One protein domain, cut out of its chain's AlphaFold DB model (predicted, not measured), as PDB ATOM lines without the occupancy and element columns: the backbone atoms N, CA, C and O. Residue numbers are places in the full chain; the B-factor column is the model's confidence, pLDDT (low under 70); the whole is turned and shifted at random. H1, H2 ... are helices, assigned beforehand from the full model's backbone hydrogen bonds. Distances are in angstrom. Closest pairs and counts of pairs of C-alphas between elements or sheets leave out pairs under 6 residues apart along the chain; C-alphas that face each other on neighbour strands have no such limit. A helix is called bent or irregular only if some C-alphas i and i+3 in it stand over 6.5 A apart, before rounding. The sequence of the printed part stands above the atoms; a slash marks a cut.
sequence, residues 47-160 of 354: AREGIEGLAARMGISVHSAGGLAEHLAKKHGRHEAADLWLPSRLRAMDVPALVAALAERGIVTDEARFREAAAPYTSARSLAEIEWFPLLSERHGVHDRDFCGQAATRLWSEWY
ATOM      1  N   ALA A  47     275.687 160.057 354.313       85.44
ATOM      2  CA  ALA A  47     276.783 159.188 354.759       85.44
ATOM      3  C   ALA A  47     277.568 158.473 353.637       85.44
ATOM      4  O   ALA A  47     278.618 157.890 353.889       85.44
ATOM      5  N   ARG A  48     277.028 158.416 352.413       86.69
ATOM      6  CA  ARG A  48     277.677 157.752 351.265       86.69
ATOM      7  C   ARG A  48     278.138 158.728 350.207       86.69
ATOM      8  O   ARG A  48     279.108 158.459 349.516       86.69
ATOM      9  N   GLU A  49     277.369 159.789 350.038       88.31
ATOM     10  CA  GLU A  49     277.479 160.693 348.907       88.31
ATOM     11  C   GLU A  49     278.140 162.015 349.305       88.31
ATOM     12  O   GLU A  49     278.686 162.688 348.439       88.31
ATOM     13  N   GLY A  50     278.127 162.383 350.590       91.06
ATOM     14  CA  GLY A  50     278.663 163.667 351.037       91.06
ATOM     15  C   GLY A  50     277.932 164.859 350.416       91.06
ATOM     16  O   GLY A  50     276.832 164.725 349.870       91.06
ATOM     17  N   ILE A  51     278.537 166.037 350.503       91.00
ATOM     18  CA  ILE A  51     278.060 167.260 349.847       91.00
ATOM     19  C   ILE A  51     278.301 167.164 348.334       91.00
ATOM     20  O   ILE A  51     277.431 167.557 347.558       91.00
ATOM     21  N   GLU A  52     279.416 166.569 347.906       88.69
ATOM     22  CA  GLU A  52     279.723 166.339 346.486       88.69
ATOM     23  C   GLU A  52     278.625 165.566 345.747       88.69
ATOM     24  O   GLU A  52     278.193 165.959 344.663       88.69
ATOM     25  N   GLY A  53     278.105 164.488 346.331       88.94
ATOM     26  CA  GLY A  53     277.038 163.727 345.693       88.94
ATOM     27  C   GLY A  53     275.690 164.452 345.697       88.94
ATOM     28  O   GLY A  53     274.898 164.261 344.772       88.94
ATOM     29  N   LEU A  54     275.435 165.348 346.663       89.38
ATOM     30  CA  LEU A  54     274.285 166.258 346.585       89.38
ATOM     31  C   LEU A  54     274.444 167.236 345.416       89.38
ATOM     32  O   LEU A  54     273.494 167.433 344.660       89.38
ATOM     33  N   ALA A  55     275.643 167.797 345.246       86.19
ATOM     34  CA  ALA A  55     275.978 168.696 344.147       86.19
ATOM     35  C   ALA A  55     275.740 168.023 342.789       86.19
ATOM     36  O   ALA A  55     274.974 168.530 341.966       86.19
ATOM     37  N   ALA A  56     276.275 166.811 342.611       86.25
ATOM     38  CA  ALA A  56     276.112 166.019 341.393       86.25
ATOM     39  C   ALA A  56     274.639 165.694 341.082       86.25
ATOM     40  O   ALA A  56     274.219 165.745 339.929       86.25
ATOM     41  N   ARG A  57     273.826 165.383 342.101       86.69
ATOM     42  CA  ARG A  57     272.387 165.100 341.924       86.69
ATOM     43  C   ARG A  57     271.577 166.318 341.515       86.69
ATOM     44  O   ARG A  57     270.591 166.179 340.793       86.69
ATOM     45  N   MET A  58     271.942 167.473 342.052       80.81
ATOM     46  CA  MET A  58     271.218 168.721 341.848       80.81
ATOM     47  C   MET A  58     271.719 169.483 340.616       80.81
ATOM     48  O   MET A  58     271.015 170.375 340.152       80.81
ATOM     49  N   GLY A  59     272.891 169.125 340.078       77.25
ATOM     50  CA  GLY A  59     273.531 169.857 338.986       77.25
ATOM     51  C   GLY A  59     273.957 171.262 339.412       77.25
ATOM     52  O   GLY A  59     273.786 172.206 338.650       77.25
ATOM     53  N   ILE A  60     274.436 171.403 340.651       78.75
ATOM     54  CA  ILE A  60     274.878 172.676 341.242       78.75
ATOM     55  C   ILE A  60     276.321 172.557 341.736       78.75
ATOM     56  O   ILE A  60     276.843 171.449 341.866       78.75
ATOM     57  N   SER A  61     276.953 173.688 342.053       78.19
ATOM     58  CA  SER A  61     278.293 173.704 342.644       78.19
ATOM     59  C   SER A  61     278.314 173.006 344.015       78.19
ATOM     60  O   SER A  61     277.318 172.992 344.748       78.19
ATOM     61  N   VAL A  62     279.466 172.448 344.403       84.19
ATOM     62  CA  VAL A  62     279.651 171.832 345.735       84.19
ATOM     63  C   VAL A  62     279.417 172.854 346.851       84.19
ATOM     64  O   VAL A  62     278.874 172.518 347.906       84.19
ATOM     65  N   HIS A  63     279.763 174.114 346.601       82.31
ATOM     66  CA  HIS A  63     279.518 175.210 347.525       82.31
ATOM     67  C   HIS A  63     278.015 175.439 347.769       82.31
ATOM     68  O   HIS A  63     277.555 175.322 348.910       82.31
ATOM     69  N   SER A  64     277.227 175.640 346.704       78.69
ATOM     70  CA  SER A  64     275.767 175.811 346.794       78.69
ATOM     71  C   SER A  64     275.093 174.556 347.370       78.69
ATOM     72  O   SER A  64     274.159 174.647 348.173       78.69
ATOM     73  N   ALA A  65     275.607 173.360 347.053       86.44
ATOM     74  CA  ALA A  65     275.166 172.113 347.677       86.44
ATOM     75  C   ALA A  65     275.436 172.080 349.188       86.44
ATOM     76  O   ALA A  65     274.616 171.552 349.937       86.44
ATOM     77  N   GLY A  66     276.533 172.675 349.666       86.50
ATOM     78  CA  GLY A  66     276.821 172.828 351.092       86.50
ATOM     79  C   GLY A  66     275.795 173.708 351.812       86.50
ATOM     80  O   GLY A  66     275.328 173.352 352.899       86.50
ATOM     81  N   GLY A  67     275.378 174.814 351.187       82.88
ATOM     82  CA  GLY A  67     274.289 175.663 351.683       82.88
ATOM     83  C   GLY A  67     272.940 174.935 351.706       82.88
ATOM     84  O   GLY A  67     272.219 174.958 352.711       82.88
ATOM     85  N   LEU A  68     272.624 174.193 350.641       83.75
ATOM     86  CA  LEU A  68     271.426 173.355 350.582       83.75
ATOM     87  C   LEU A  68     271.447 172.260 351.661       83.75
ATOM     88  O   LEU A  68     270.445 172.050 352.346       83.75
ATOM     89  N   ALA A  69     272.590 171.603 351.863       87.62
ATOM     90  CA  ALA A  69     272.781 170.600 352.904       87.62
ATOM     91  C   ALA A  69     272.530 171.178 354.305       87.62
ATOM     92  O   ALA A  69     271.884 170.523 355.124       87.62
ATOM     93  N   GLU A  70     272.948 172.418 354.585       85.38
ATOM     94  CA  GLU A  70     272.600 173.097 355.841       85.38
ATOM     95  C   GLU A  70     271.101 173.302 356.006       85.38
ATOM     96  O   GLU A  70     270.556 173.090 357.096       85.38
ATOM     97  N   HIS A  71     270.429 173.750 354.948       82.06
ATOM     98  CA  HIS A  71     268.991 173.965 354.986       82.06
ATOM     99  C   HIS A  71     268.251 172.647 355.252       82.06
ATOM    100  O   HIS A  71     267.385 172.580 356.130       82.06
ATOM    101  N   LEU A  72     268.642 171.577 354.556       82.88
ATOM    102  CA  LEU A  72     268.096 170.237 354.750       82.88
ATOM    103  C   LEU A  72     268.365 169.718 356.169       82.88
ATOM    104  O   LEU A  72     267.437 169.249 356.826       82.88
ATOM    105  N   ALA A  73     269.579 169.896 356.696       82.56
ATOM    106  CA  ALA A  73     269.937 169.515 358.063       82.56
ATOM    107  C   ALA A  73     269.087 170.239 359.124       82.56
ATOM    108  O   ALA A  73     268.662 169.637 360.114       82.56
ATOM    109  N   LYS A  74     268.802 171.533 358.918       79.12
ATOM    110  CA  LYS A  74     267.919 172.322 359.796       79.12
ATOM    111  C   LYS A  74     266.467 171.838 359.731       79.12
ATOM    112  O   LYS A  74     265.796 171.818 360.759       79.12
ATOM    113  N   LYS A  75     265.991 171.447 358.545       76.12
ATOM    114  CA  LYS A  75     264.601 171.039 358.287       76.12
ATOM    115  C   LYS A  75     264.285 169.607 358.738       76.12
ATOM    116  O   LYS A  75     263.206 169.377 359.276       76.12
ATOM    117  N   HIS A  76     265.203 168.663 358.522       70.25
ATOM    118  CA  HIS A  76     264.989 167.226 358.755       70.25
ATOM    119  C   HIS A  76     265.607 166.710 360.069       70.25
ATOM    120  O   HIS A  76     265.275 165.617 360.521       70.25
ATOM    121  N   GLY A  77     266.414 167.532 360.748       63.75
ATOM    122  CA  GLY A  77     267.005 167.228 362.050       63.75
ATOM    123  C   GLY A  77     268.485 166.845 361.959       63.75
ATOM    124  O   GLY A  77     268.937 166.201 361.018       63.75
ATOM    125  N   ARG A  78     269.258 167.234 362.982       58.19
ATOM    126  CA  ARG A  78     270.738 167.184 362.992       58.19
ATOM    127  C   ARG A  78     271.349 165.785 362.841       58.19
ATOM    128  O   ARG A  78     272.525 165.690 362.517       58.19
ATOM    129  N   HIS A  79     270.592 164.719 363.096       57.75
ATOM    130  CA  HIS A  79     271.125 163.354 363.116       57.75
ATOM    131  C   HIS A  79     271.536 162.835 361.734       57.75
ATOM    132  O   HIS A  79     272.500 162.087 361.651       57.75
ATOM    133  N   GLU A  80     270.871 163.262 360.657       60.31
ATOM    134  CA  GLU A  80     271.224 162.840 359.290       60.31
ATOM    135  C   GLU A  80     272.415 163.622 358.710       60.31
ATOM    136  O   GLU A  80     273.007 163.206 357.718       60.31
ATOM    137  N   ALA A  81     272.794 164.732 359.350       66.25
ATOM    138  CA  ALA A  81     273.856 165.634 358.911       66.25
ATOM    139  C   ALA A  81     275.048 165.701 359.882       66.25
ATOM    140  O   ALA A  81     275.935 166.533 359.704       66.25
ATOM    141  N   ALA A  82     275.075 164.862 360.924       70.44
ATOM    142  CA  ALA A  82     276.107 164.908 361.964       70.44
ATOM    143  C   ALA A  82     277.521 164.639 361.415       70.44
ATOM    144  O   ALA A  82     278.499 165.222 361.893       70.44
ATOM    145  N   ASP A  83     277.601 163.809 360.376       77.00
ATOM    146  CA  ASP A  83     278.850 163.424 359.718       77.00
ATOM    147  C   ASP A  83     279.226 164.365 358.560       77.00
ATOM    148  O   ASP A  83     280.311 164.254 357.996       77.00
ATOM    149  N   LEU A  84     278.358 165.327 358.222       86.56
ATOM    150  CA  LEU A  84     278.632 166.303 357.174       86.56
ATOM    151  C   LEU A  84     279.489 167.459 357.690       86.56
ATOM    152  O   LEU A  84     279.275 168.029 358.769       86.56
ATOM    153  N   TRP A  85     280.419 167.872 356.839       89.62
ATOM    154  CA  TRP A  85     281.231 169.066 357.017       89.62
ATOM    155  C   TRP A  85     280.523 170.278 356.425       89.62
ATOM    156  O   TRP A  85     280.867 170.789 355.364       89.62
ATOM    157  N   LEU A  86     279.471 170.712 357.119       88.69
ATOM    158  CA  LEU A  86     278.672 171.868 356.717       88.69
ATOM    159  C   LEU A  86     279.483 173.175 356.829       88.69
ATOM    160  O   LEU A  86     280.245 173.320 357.792       88.69
ATOM    161  N   PRO A  87     279.261 174.168 355.946       85.75
ATOM    162  CA  PRO A  87     279.955 175.459 355.996       85.75
ATOM    163  C   PRO A  87     279.952 176.128 357.383       85.75
ATOM    164  O   PRO A  87     280.972 176.618 357.856       85.75
ATOM    165  N   SER A  88     278.826 176.105 358.092       85.31
ATOM    166  CA  SER A  88     278.658 176.652 359.446       85.31
ATOM    167  C   SER A  88     279.509 175.945 360.489       85.31
ATOM    168  O   SER A  88     279.977 176.597 361.420       85.31
ATOM    169  N   ARG A  89     279.733 174.636 360.338       88.88
ATOM    170  CA  ARG A  89     280.613 173.876 361.228       88.88
ATOM    171  C   ARG A  89     282.058 174.321 361.053       88.88
ATOM    172  O   ARG A  89     282.730 174.533 362.052       88.88
ATOM    173  N   LEU A  90     282.501 174.517 359.813       89.19
ATOM    174  CA  LEU A  90     283.854 174.993 359.531       89.19
ATOM    175  C   LEU A  90     284.046 176.459 359.920       89.19
ATOM    176  O   LEU A  90     285.073 176.797 360.490       89.19
ATOM    177  N   ARG A  91     283.047 177.322 359.699       86.75
ATOM    178  CA  ARG A  91     283.081 178.718 360.174       86.75
ATOM    179  C   ARG A  91     283.174 178.829 361.696       86.75
ATOM    180  O   ARG A  91     283.693 179.819 362.195       86.75
ATOM    181  N   ALA A  92     282.656 177.843 362.429       89.69
ATOM    182  CA  ALA A  92     282.760 177.788 363.884       89.69
ATOM    183  C   ALA A  92     284.115 177.253 364.380       89.69
ATOM    184  O   ALA A  92     284.407 177.382 365.568       89.69
ATOM    185  N   MET A  93     284.923 176.639 363.508       92.88
ATOM    186  CA  MET A  93     286.291 176.247 363.836       92.88
ATOM    187  C   MET A  93     287.208 177.463 363.718       92.88
ATOM    188  O   MET A  93     287.083 178.262 362.788       92.88
ATOM    189  N   ASP A  94     288.145 177.594 364.654       94.12
ATOM    190  CA  ASP A  94     289.235 178.541 364.479       94.12
ATOM    191  C   ASP A  94     290.225 178.031 363.418       94.12
ATOM    192  O   ASP A  94     290.282 176.841 363.084       94.12
ATOM    193  N   VAL A  95     290.987 178.962 362.849       95.50
ATOM    194  CA  VAL A  95     291.957 178.659 361.794       95.50
ATOM    195  C   VAL A  95     293.000 177.623 362.254       95.50
ATOM    196  O   VAL A  95     293.236 176.671 361.509       95.50
ATOM    197  N   PRO A  96     293.582 177.696 363.472       96.31
ATOM    198  CA  PRO A  96     294.514 176.671 363.944       96.31
ATOM    199  C   PRO A  96     293.914 175.260 364.018       96.31
ATOM    200  O   PRO A  96     294.576 174.303 363.614       96.31
ATOM    201  N   ALA A  97     292.672 175.100 364.489       96.06
ATOM    202  CA  ALA A  97     292.010 173.797 364.517       96.06
ATOM    203  C   ALA A  97     291.712 173.279 363.107       96.06
ATOM    204  O   ALA A  97     291.807 172.075 362.866       96.06
ATOM    205  N   LEU A  98     291.381 174.171 362.170       96.19
ATOM    206  CA  LEU A  98     291.177 173.810 360.768       96.19
ATOM    207  C   LEU A  98     292.473 173.276 360.138       96.19
ATOM    208  O   LEU A  98     292.462 172.210 359.526       96.19
ATOM    209  N   VAL A  99     293.593 173.967 360.359       97.06
ATOM    210  CA  VAL A  99     294.925 173.547 359.893       97.06
ATOM    211  C   VAL A  99     295.347 172.222 360.526       97.06
ATOM    212  O   VAL A  99     295.844 171.339 359.830       97.06
ATOM    213  N   ALA A 100     295.109 172.035 361.826       96.88
ATOM    214  CA  ALA A 100     295.397 170.770 362.497       96.88
ATOM    215  C   ALA A 100     294.587 169.606 361.896       96.88
ATOM    216  O   ALA A 100     295.141 168.545 361.614       96.88
ATOM    217  N   ALA A 101     293.297 169.820 361.628       95.12
ATOM    218  CA  ALA A 101     292.437 168.818 361.006       95.12
ATOM    219  C   ALA A 101     292.823 168.518 359.541       95.12
ATOM    220  O   ALA A 101     292.662 167.381 359.087       95.12
ATOM    221  N   LEU A 102     293.354 169.494 358.798       96.12
ATOM    222  CA  LEU A 102     293.962 169.268 357.479       96.12
ATOM    223  C   LEU A 102     295.244 168.427 357.594       96.12
ATOM    224  O   LEU A 102     295.419 167.463 356.846       96.12
ATOM    225  N   ALA A 103     296.093 168.707 358.586       95.75
ATOM    226  CA  ALA A 103     297.332 167.966 358.812       95.75
ATOM    227  C   ALA A 103     297.082 166.489 359.167       95.75
ATOM    228  O   ALA A 103     297.788 165.612 358.673       95.75
ATOM    229  N   GLU A 104     296.034 166.187 359.943       94.06
ATOM    230  CA  GLU A 104     295.589 164.807 360.217       94.06
ATOM    231  C   GLU A 104     295.226 164.026 358.940       94.06
ATOM    232  O   GLU A 104     295.337 162.798 358.902       94.06
ATOM    233  N   ARG A 105     294.835 164.739 357.877       93.50
ATOM    234  CA  ARG A 105     294.504 164.193 356.551       93.50
ATOM    235  C   ARG A 105     295.694 164.178 355.590       93.50
ATOM    236  O   ARG A 105     295.551 163.709 354.466       93.50
ATOM    237  N   GLY A 106     296.867 164.627 356.039       92.69
ATOM    238  CA  GLY A 106     298.092 164.690 355.242       92.69
ATOM    239  C   GLY A 106     298.314 166.017 354.515       92.69
ATOM    240  O   GLY A 106     299.278 166.125 353.765       92.69
ATOM    241  N   ILE A 107     297.471 167.027 354.746       95.56
ATOM    242  CA  ILE A 107     297.577 168.345 354.110       95.56
ATOM    243  C   ILE A 107     298.240 169.308 355.094       95.56
ATOM    244  O   ILE A 107     297.637 169.726 356.081       95.56
ATOM    245  N   VAL A 108     299.500 169.653 354.837       95.06
ATOM    246  CA  VAL A 108     300.272 170.566 355.691       95.06
ATOM    247  C   VAL A 108     300.327 171.939 355.040       95.06
ATOM    248  O   VAL A 108     301.062 172.142 354.076       95.06
ATOM    249  N   THR A 109     299.593 172.891 355.605       96.06
ATOM    250  CA  THR A 109     299.526 174.265 355.103       96.06
ATOM    251  C   THR A 109     299.663 175.286 356.232       96.06
ATOM    252  O   THR A 109     299.421 174.982 357.400       96.06
ATOM    253  N   ASP A 110     300.076 176.491 355.866       96.56
ATOM    254  CA  ASP A 110     300.083 177.705 356.676       96.56
ATOM    255  C   ASP A 110     299.675 178.879 355.773       96.56
ATOM    256  O   ASP A 110     299.454 178.686 354.578       96.56
ATOM    257  N   GLU A 111     299.548 180.086 356.323       96.12
ATOM    258  CA  GLU A 111     299.097 181.249 355.550       96.12
ATOM    259  C   GLU A 111     299.982 181.518 354.322       96.12
ATOM    260  O   GLU A 111     299.465 181.734 353.228       96.12
ATOM    261  N   ALA A 112     301.308 181.452 354.467       95.31
ATOM    262  CA  ALA A 112     302.227 181.738 353.370       95.31
ATOM    263  C   ALA A 112     302.118 180.686 352.258       95.31
ATOM    264  O   ALA A 112     301.953 181.038 351.091       95.31
ATOM    265  N   ARG A 113     302.135 179.398 352.627       95.00
ATOM    266  CA  ARG A 113     301.983 178.287 351.676       95.00
ATOM    267  C   ARG A 113     300.626 178.293 351.000       95.00
ATOM    268  O   ARG A 113     300.539 178.002 349.815       95.00
ATOM    269  N   PHE A 114     299.569 178.607 351.746       95.75
ATOM    270  CA  PHE A 114     298.229 178.685 351.187       95.75
ATOM    271  C   PHE A 114     298.147 179.785 350.136       95.75
ATOM    272  O   PHE A 114     297.638 179.532 349.055       95.75
ATOM    273  N   ARG A 115     298.672 180.982 350.422       93.25
ATOM    274  CA  ARG A 115     298.665 182.102 349.470       93.25
ATOM    275  C   ARG A 115     299.467 181.795 348.209       93.25
ATOM    276  O   ARG A 115     299.012 182.107 347.116       93.25
ATOM    277  N   GLU A 116     300.633 181.172 348.357       91.00
ATOM    278  CA  GLU A 116     301.447 180.722 347.223       91.00
ATOM    279  C   GLU A 116     300.697 179.683 346.377       91.00
ATOM    280  O   GLU A 116     300.591 179.843 345.165       91.00
ATOM    281  N   ALA A 117     300.098 178.679 347.020       90.62
ATOM    282  CA  ALA A 117     299.307 177.655 346.342       90.62
ATOM    283  C   ALA A 117     298.005 178.203 345.737       90.62
ATOM    284  O   ALA A 117     297.544 177.678 344.735       90.62
ATOM    285  N   ALA A 118     297.400 179.242 346.321       89.56
ATOM    286  CA  ALA A 118     296.169 179.877 345.842       89.56
ATOM    287  C   ALA A 118     296.399 180.810 344.654       89.56
ATOM    288  O   ALA A 118     295.490 180.986 343.846       89.56
ATOM    289  N   ALA A 119     297.606 181.368 344.515       86.12
ATOM    290  CA  ALA A 119     297.952 182.314 343.463       86.12
ATOM    291  C   ALA A 119     297.542 181.887 342.040       86.12
ATOM    292  O   ALA A 119     297.035 182.751 341.325       86.12
ATOM    293  N   PRO A 120     297.713 180.620 341.599       83.00
ATOM    294  CA  PRO A 120     297.301 180.181 340.268       83.00
ATOM    295  C   PRO A 120     295.793 179.926 340.105       83.00
ATOM    296  O   PRO A 120     295.360 179.787 338.964       83.00
ATOM    297  N   TYR A 121     294.979 179.937 341.163       84.31
ATOM    298  CA  TYR A 121     293.558 179.580 341.093       84.31
ATOM    299  C   TYR A 121     292.628 180.782 341.293       84.31
ATOM    300  O   TYR A 121     292.990 181.782 341.907       84.31
ATOM    301  N   THR A 122     291.395 180.665 340.797       82.25
ATOM    302  CA  THR A 122     290.269 181.569 341.119       82.25
ATOM    303  C   THR A 122     289.251 180.914 342.050       82.25
ATOM    304  O   THR A 122     288.463 181.594 342.700       82.25
ATOM    305  N   SER A 123     289.285 179.586 342.160       85.38
ATOM    306  CA  SER A 123     288.371 178.785 342.968       85.38
ATOM    307  C   SER A 123     289.138 178.074 344.077       85.38
ATOM    308  O   SER A 123     290.106 177.344 343.835       85.38
ATOM    309  N   ALA A 124     288.653 178.230 345.310       90.88
ATOM    310  CA  ALA A 124     289.188 177.493 346.447       90.88
ATOM    311  C   ALA A 124     288.928 175.989 346.299       90.88
ATOM    312  O   ALA A 124     289.704 175.157 346.778       90.88
ATOM    313  N   ARG A 125     287.840 175.628 345.609       89.25
ATOM    314  CA  ARG A 125     287.531 174.247 345.270       89.25
ATOM    315  C   ARG A 125     288.527 173.668 344.268       89.25
ATOM    316  O   ARG A 125     289.011 172.572 344.530       89.25
ATOM    317  N   SER A 126     288.863 174.384 343.195       89.25
ATOM    318  CA  SER A 126     289.873 173.933 342.227       89.25
ATOM    319  C   SER A 126     291.232 173.719 342.889       89.25
ATOM    320  O   SER A 126     291.846 172.676 342.680       89.25
ATOM    321  N   LEU A 127     291.648 174.628 343.782       93.31
ATOM    322  CA  LEU A 127     292.840 174.421 344.610       93.31
ATOM    323  C   LEU A 127     292.750 173.112 345.402       93.31
ATOM    324  O   LEU A 127     293.681 172.314 345.389       93.31
ATOM    325  N   ALA A 128     291.636 172.858 346.093       94.25
ATOM    326  CA  ALA A 128     291.495 171.636 346.879       94.25
ATOM    327  C   ALA A 128     291.517 170.373 346.000       94.25
ATOM    328  O   ALA A 128     292.112 169.367 346.383       94.25
ATOM    329  N   GLU A 129     290.883 170.420 344.831       90.75
ATOM    330  CA  GLU A 129     290.819 169.302 343.889       90.75
ATOM    331  C   GLU A 129     292.179 168.943 343.300       90.75
ATOM    332  O   GLU A 129     292.484 167.756 343.176       90.75
ATOM    333  N   ILE A 130     292.991 169.949 342.982       92.06
ATOM    334  CA  ILE A 130     294.280 169.763 342.316       92.06
ATOM    335  C   ILE A 130     295.393 169.521 343.337       92.06
ATOM    336  O   ILE A 130     296.155 168.568 343.203       92.06
ATOM    337  N   GLU A 131     295.446 170.305 344.413       93.31
ATOM    338  CA  GLU A 131     296.568 170.268 345.356       93.31
ATOM    339  C   GLU A 131     296.327 169.327 346.540       93.31
ATOM    340  O   GLU A 131     297.261 168.732 347.081       93.31
ATOM    341  N   TRP A 132     295.083 169.198 347.014       95.06
ATOM    342  CA  TRP A 132     294.814 168.530 348.296       95.06
ATOM    343  C   TRP A 132     294.209 167.142 348.140       95.06
ATOM    344  O   TRP A 132     294.561 166.231 348.890       95.06
ATOM    345  N   PHE A 133     293.299 166.944 347.191       93.44
ATOM    346  CA  PHE A 133     292.628 165.658 347.010       93.44
ATOM    347  C   PHE A 133     293.573 164.532 346.597       93.44
ATOM    348  O   PHE A 133     293.382 163.426 347.115       93.44
ATOM    349  N   PRO A 134     294.616 164.761 345.775       92.88
ATOM    350  CA  PRO A 134     295.604 163.725 345.487       92.88
ATOM    351  C   PRO A 134     296.374 163.253 346.729       92.88
ATOM    352  O   PRO A 134     296.860 162.124 346.757       92.88
ATOM    353  N   LEU A 135     296.448 164.074 347.784       91.50
ATOM    354  CA  LEU A 135     297.096 163.717 349.052       91.50
ATOM    355  C   LEU A 135     296.217 162.807 349.928       91.50
ATOM    356  O   LEU A 135     296.696 162.189 350.884       91.50
ATOM    357  N   LEU A 136     294.924 162.687 349.613       89.56
ATOM    358  CA  LEU A 136     293.994 161.861 350.367       89.56
ATOM    359  C   LEU A 136     294.105 160.388 349.938       89.56
ATOM    360  O   LEU A 136     293.667 159.988 348.866       89.56
ATOM    361  N   SER A 137     294.635 159.544 350.828       82.69
ATOM    362  CA  SER A 137     294.652 158.082 350.636       82.69
ATOM    363  C   SER A 137     293.250 157.448 350.575       82.69
ATOM    364  O   SER A 137     292.297 158.021 351.091       82.69
ATOM    365  N   GLU A 138     293.148 156.201 350.096       78.88
ATOM    366  CA  GLU A 138     291.892 155.422 349.996       78.88
ATOM    367  C   GLU A 138     291.111 155.262 351.316       78.88
ATOM    368  O   GLU A 138     289.921 154.954 351.304       78.88
ATOM    369  N   ARG A 139     291.763 155.468 352.470       81.81
ATOM    370  CA  ARG A 139     291.098 155.441 353.785       81.81
ATOM    371  C   ARG A 139     290.237 156.679 354.050       81.81
ATOM    372  O   ARG A 139     289.418 156.649 354.963       81.81
ATOM    373  N   HIS A 140     290.469 157.762 353.310       86.56
ATOM    374  CA  HIS A 140     289.732 159.010 353.427       86.56
ATOM    375  C   HIS A 140     288.487 158.928 352.546       86.56
ATOM    376  O   HIS A 140     288.567 158.670 351.344       86.56
ATOM    377  N   GLY A 141     287.325 159.089 353.173       86.69
ATOM    378  CA  GLY A 141     286.033 158.945 352.507       86.69
ATOM    379  C   GLY A 141     285.553 160.240 351.855       86.69
ATOM    380  O   GLY A 141     286.233 161.265 351.866       86.69
ATOM    381  N   VAL A 142     284.313 160.215 351.358       88.69
ATOM    382  CA  VAL A 142     283.634 161.398 350.789       88.69
ATOM    383  C   VAL A 142     283.617 162.587 351.755       88.69
ATOM    384  O   VAL A 142     283.802 163.725 351.346       88.69
ATOM    385  N   HIS A 143     283.501 162.329 353.059       91.06
ATOM    386  CA  HIS A 143     283.478 163.380 354.073       91.06
ATOM    387  C   HIS A 143     284.828 164.073 354.261       91.06
ATOM    388  O   HIS A 143     284.859 165.257 354.570       91.06
ATOM    389  N   ASP A 144     285.946 163.379 354.064       92.62
ATOM    390  CA  ASP A 144     287.255 164.028 354.147       92.62
ATOM    391  C   ASP A 144     287.493 164.941 352.941       92.62
ATOM    392  O   ASP A 144     288.055 166.020 353.100       92.62
ATOM    393  N   ARG A 145     286.989 164.563 351.758       91.00
ATOM    394  CA  ARG A 145     286.998 165.433 350.571       91.00
ATOM    395  C   ARG A 145     286.100 166.653 350.749       91.00
ATOM    396  O   ARG A 145     286.553 167.774 350.516       91.00
ATOM    397  N   ASP A 146     284.877 166.450 351.249       91.75
ATOM    398  CA  ASP A 146     283.964 167.542 351.605       91.75
ATOM    399  C   ASP A 146     284.633 168.513 352.589       91.75
ATOM    400  O   ASP A 146     284.592 169.727 352.391       91.75
ATOM    401  N   PHE A 147     285.283 167.981 353.634       94.31
ATOM    402  CA  PHE A 147     286.029 168.783 354.599       94.31
ATOM    403  C   PHE A 147     287.113 169.610 353.915       94.31
ATOM    404  O   PHE A 147     287.143 170.820 354.106       94.31
ATOM    405  N   CYS A 148     287.975 168.985 353.111       94.62
ATOM    406  CA  CYS A 148     289.086 169.664 352.450       94.62
ATOM    407  C   CYS A 148     288.606 170.783 351.515       94.62
ATOM    408  O   CYS A 148     289.123 171.894 351.593       94.62
ATOM    409  N   GLY A 149     287.575 170.545 350.696       92.38
ATOM    410  CA  GLY A 149     287.027 171.582 349.813       92.38
ATOM    411  C   GLY A 149     286.427 172.769 350.579       92.38
ATOM    412  O   GLY A 149     286.679 173.931 350.256       92.38
ATOM    413  N   GLN A 150     285.674 172.493 351.646       91.38
ATOM    414  CA  GLN A 150     285.096 173.550 352.482       91.38
ATOM    415  C   GLN A 150     286.172 174.277 353.308       91.38
ATOM    416  O   GLN A 150     286.071 175.481 353.547       91.38
ATOM    417  N   ALA A 151     287.222 173.568 353.730       94.69
ATOM    418  CA  ALA A 151     288.356 174.138 354.447       94.69
ATOM    419  C   ALA A 151     289.164 175.076 353.550       94.69
ATOM    420  O   ALA A 151     289.538 176.150 354.010       94.69
ATOM    421  N   ALA A 152     289.357 174.730 352.273       94.88
ATOM    422  CA  ALA A 152     289.988 175.616 351.301       94.88
ATOM    423  C   ALA A 152     289.202 176.919 351.164       94.88
ATOM    424  O   ALA A 152     289.777 177.993 351.301       94.88
ATOM    425  N   THR A 153     287.876 176.828 351.009       90.88
ATOM    426  CA  THR A 153     286.995 178.009 350.929       90.88
ATOM    427  C   THR A 153     287.119 178.880 352.185       90.88
ATOM    428  O   THR A 153     287.201 180.105 352.111       90.88
ATOM    429  N   ARG A 154     287.172 178.248 353.367       91.56
ATOM    430  CA  ARG A 154     287.331 178.957 354.642       91.56
ATOM    431  C   ARG A 154     288.689 179.649 354.751       91.56
ATOM    432  O   ARG A 154     288.723 180.810 355.147       91.56
ATOM    433  N   LEU A 155     289.779 178.956 354.428       94.25
ATOM    434  CA  LEU A 155     291.131 179.513 354.488       94.25
ATOM    435  C   LEU A 155     291.323 180.628 353.463       94.25
ATOM    436  O   LEU A 155     291.916 181.644 353.799       94.25
ATOM    437  N   TRP A 156     290.731 180.507 352.275       92.56
ATOM    438  CA  TRP A 156     290.737 181.566 351.269       92.56
ATOM    439  C   TRP A 156     290.169 182.873 351.821       92.56
ATOM    440  O   TRP A 156     290.833 183.905 351.782       92.56
ATOM    441  N   SER A 157     288.995 182.798 352.459       87.31
ATOM    442  CA  SER A 157     288.332 183.960 353.064       87.31
ATOM    443  C   SER A 157     289.090 184.609 354.228       87.31
ATOM    444  O   SER A 157     288.704 185.690 354.659       87.31
ATOM    445  N   GLU A 158     290.114 183.950 354.770       91.44
ATOM    446  CA  GLU A 158     290.899 184.438 355.911       91.44
ATOM    447  C   GLU A 158     292.316 184.862 355.510       91.44
ATOM    448  O   GLU A 158     292.853 185.814 356.070       91.44
ATOM    449  N   TRP A 159     292.932 184.161 354.559       93.25
ATOM    450  CA  TRP A 159     294.356 184.282 354.237       93.25
ATOM    451  C   TRP A 159     294.642 184.891 352.868       93.25
ATOM    452  O   TRP A 159     295.755 185.370 352.649       93.25
ATOM    453  N   TYR A 160     293.671 184.892 351.953       86.81
ATOM    454  CA  TYR A 160     293.843 185.408 350.595       86.81
ATOM    455  C   TYR A 160     292.782 186.463 350.280       86.81
ATOM    456  O   TYR A 160     291.914 186.293 349.433       86.81
TER     457      TYR A 160
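Overview. This is residues 47 to 160 of the 354 residues of an uncharacterized protein of Deltaproteobacteria bacterium (UniProt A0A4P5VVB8). The long helix H7 runs through the middle of a helical body, with the crossed pair H1 and H2 toward one end of the longest axis and H4, H5 and H6 toward the other. Short H3 packs on both H2 and H7. The printed part has 114 residues, with seven named helices, H1 to H7 in chain order, and no named strand: all helix. It is compact, with a radius of gyration of the C-alphas of 13.6 A and spans of 40 by 28 by 27 A.

Along the chain. H1, residues 47 to 58, starts at C-alpha 47 (276.783, 159.188, 354.759), spans 17.0 A and is irregular: C-alphas 48 and 51 are 9.6 A apart. H2, residues 62 to 76, spans 20.1 A. H3 is residues 87 to 91, H4 95 to 104 and H5 111 to 118. H6, residues 124 to 135, spans 16.1 A and is only just irregular, with C-alphas 131 and 134 6.6 A apart. H7, residues 142 to 159, spans 25.5 A and ends at C-alpha 159 (294.356, 184.282, 354.237).

Arrangement. H7 is the hub, touching five helices. It touches H6 at a steep tilt of 51 degrees, opposite ways; the closest C-alphas, Ala 124 and Thr 153, are 5.0 A apart. Its residues 155 to 159 alone touch H5, closest at C-alphas Glu 111 and Trp 159, 5.8 A. H4 only just touches it, with 3 pairs of C-alphas within 8 A, closest Leu 98 and Ala 151, 6.9 A. H3 touches its residues 150 to 154 alone, closest at C-alphas Pro 87 and Gln 150, 6.5 A. Residues 47 to 52 of H1 alone touch H7, closest at C-alphas Gly 50 and Val 142, 5.5 A. H1 touches H2 at a steep tilt of 64 degrees, closest at C-alphas Ala 55 and Ala 65, 5.0 A. H4 and H6 are apart. Every O i to N i+4 pair is within hydrogen-bond range in H2, H3, H4, H5 and H7, against 5 of 8 in H1 and 5 of 8 in H6.

Size, cuts and confidence. The two farthest C-alphas, His 76 and Glu 116, are 40.6 A apart. The printed part has no cut and no long link. Its mean pLDDT is 87.7; residues 77 to 81 are under 70.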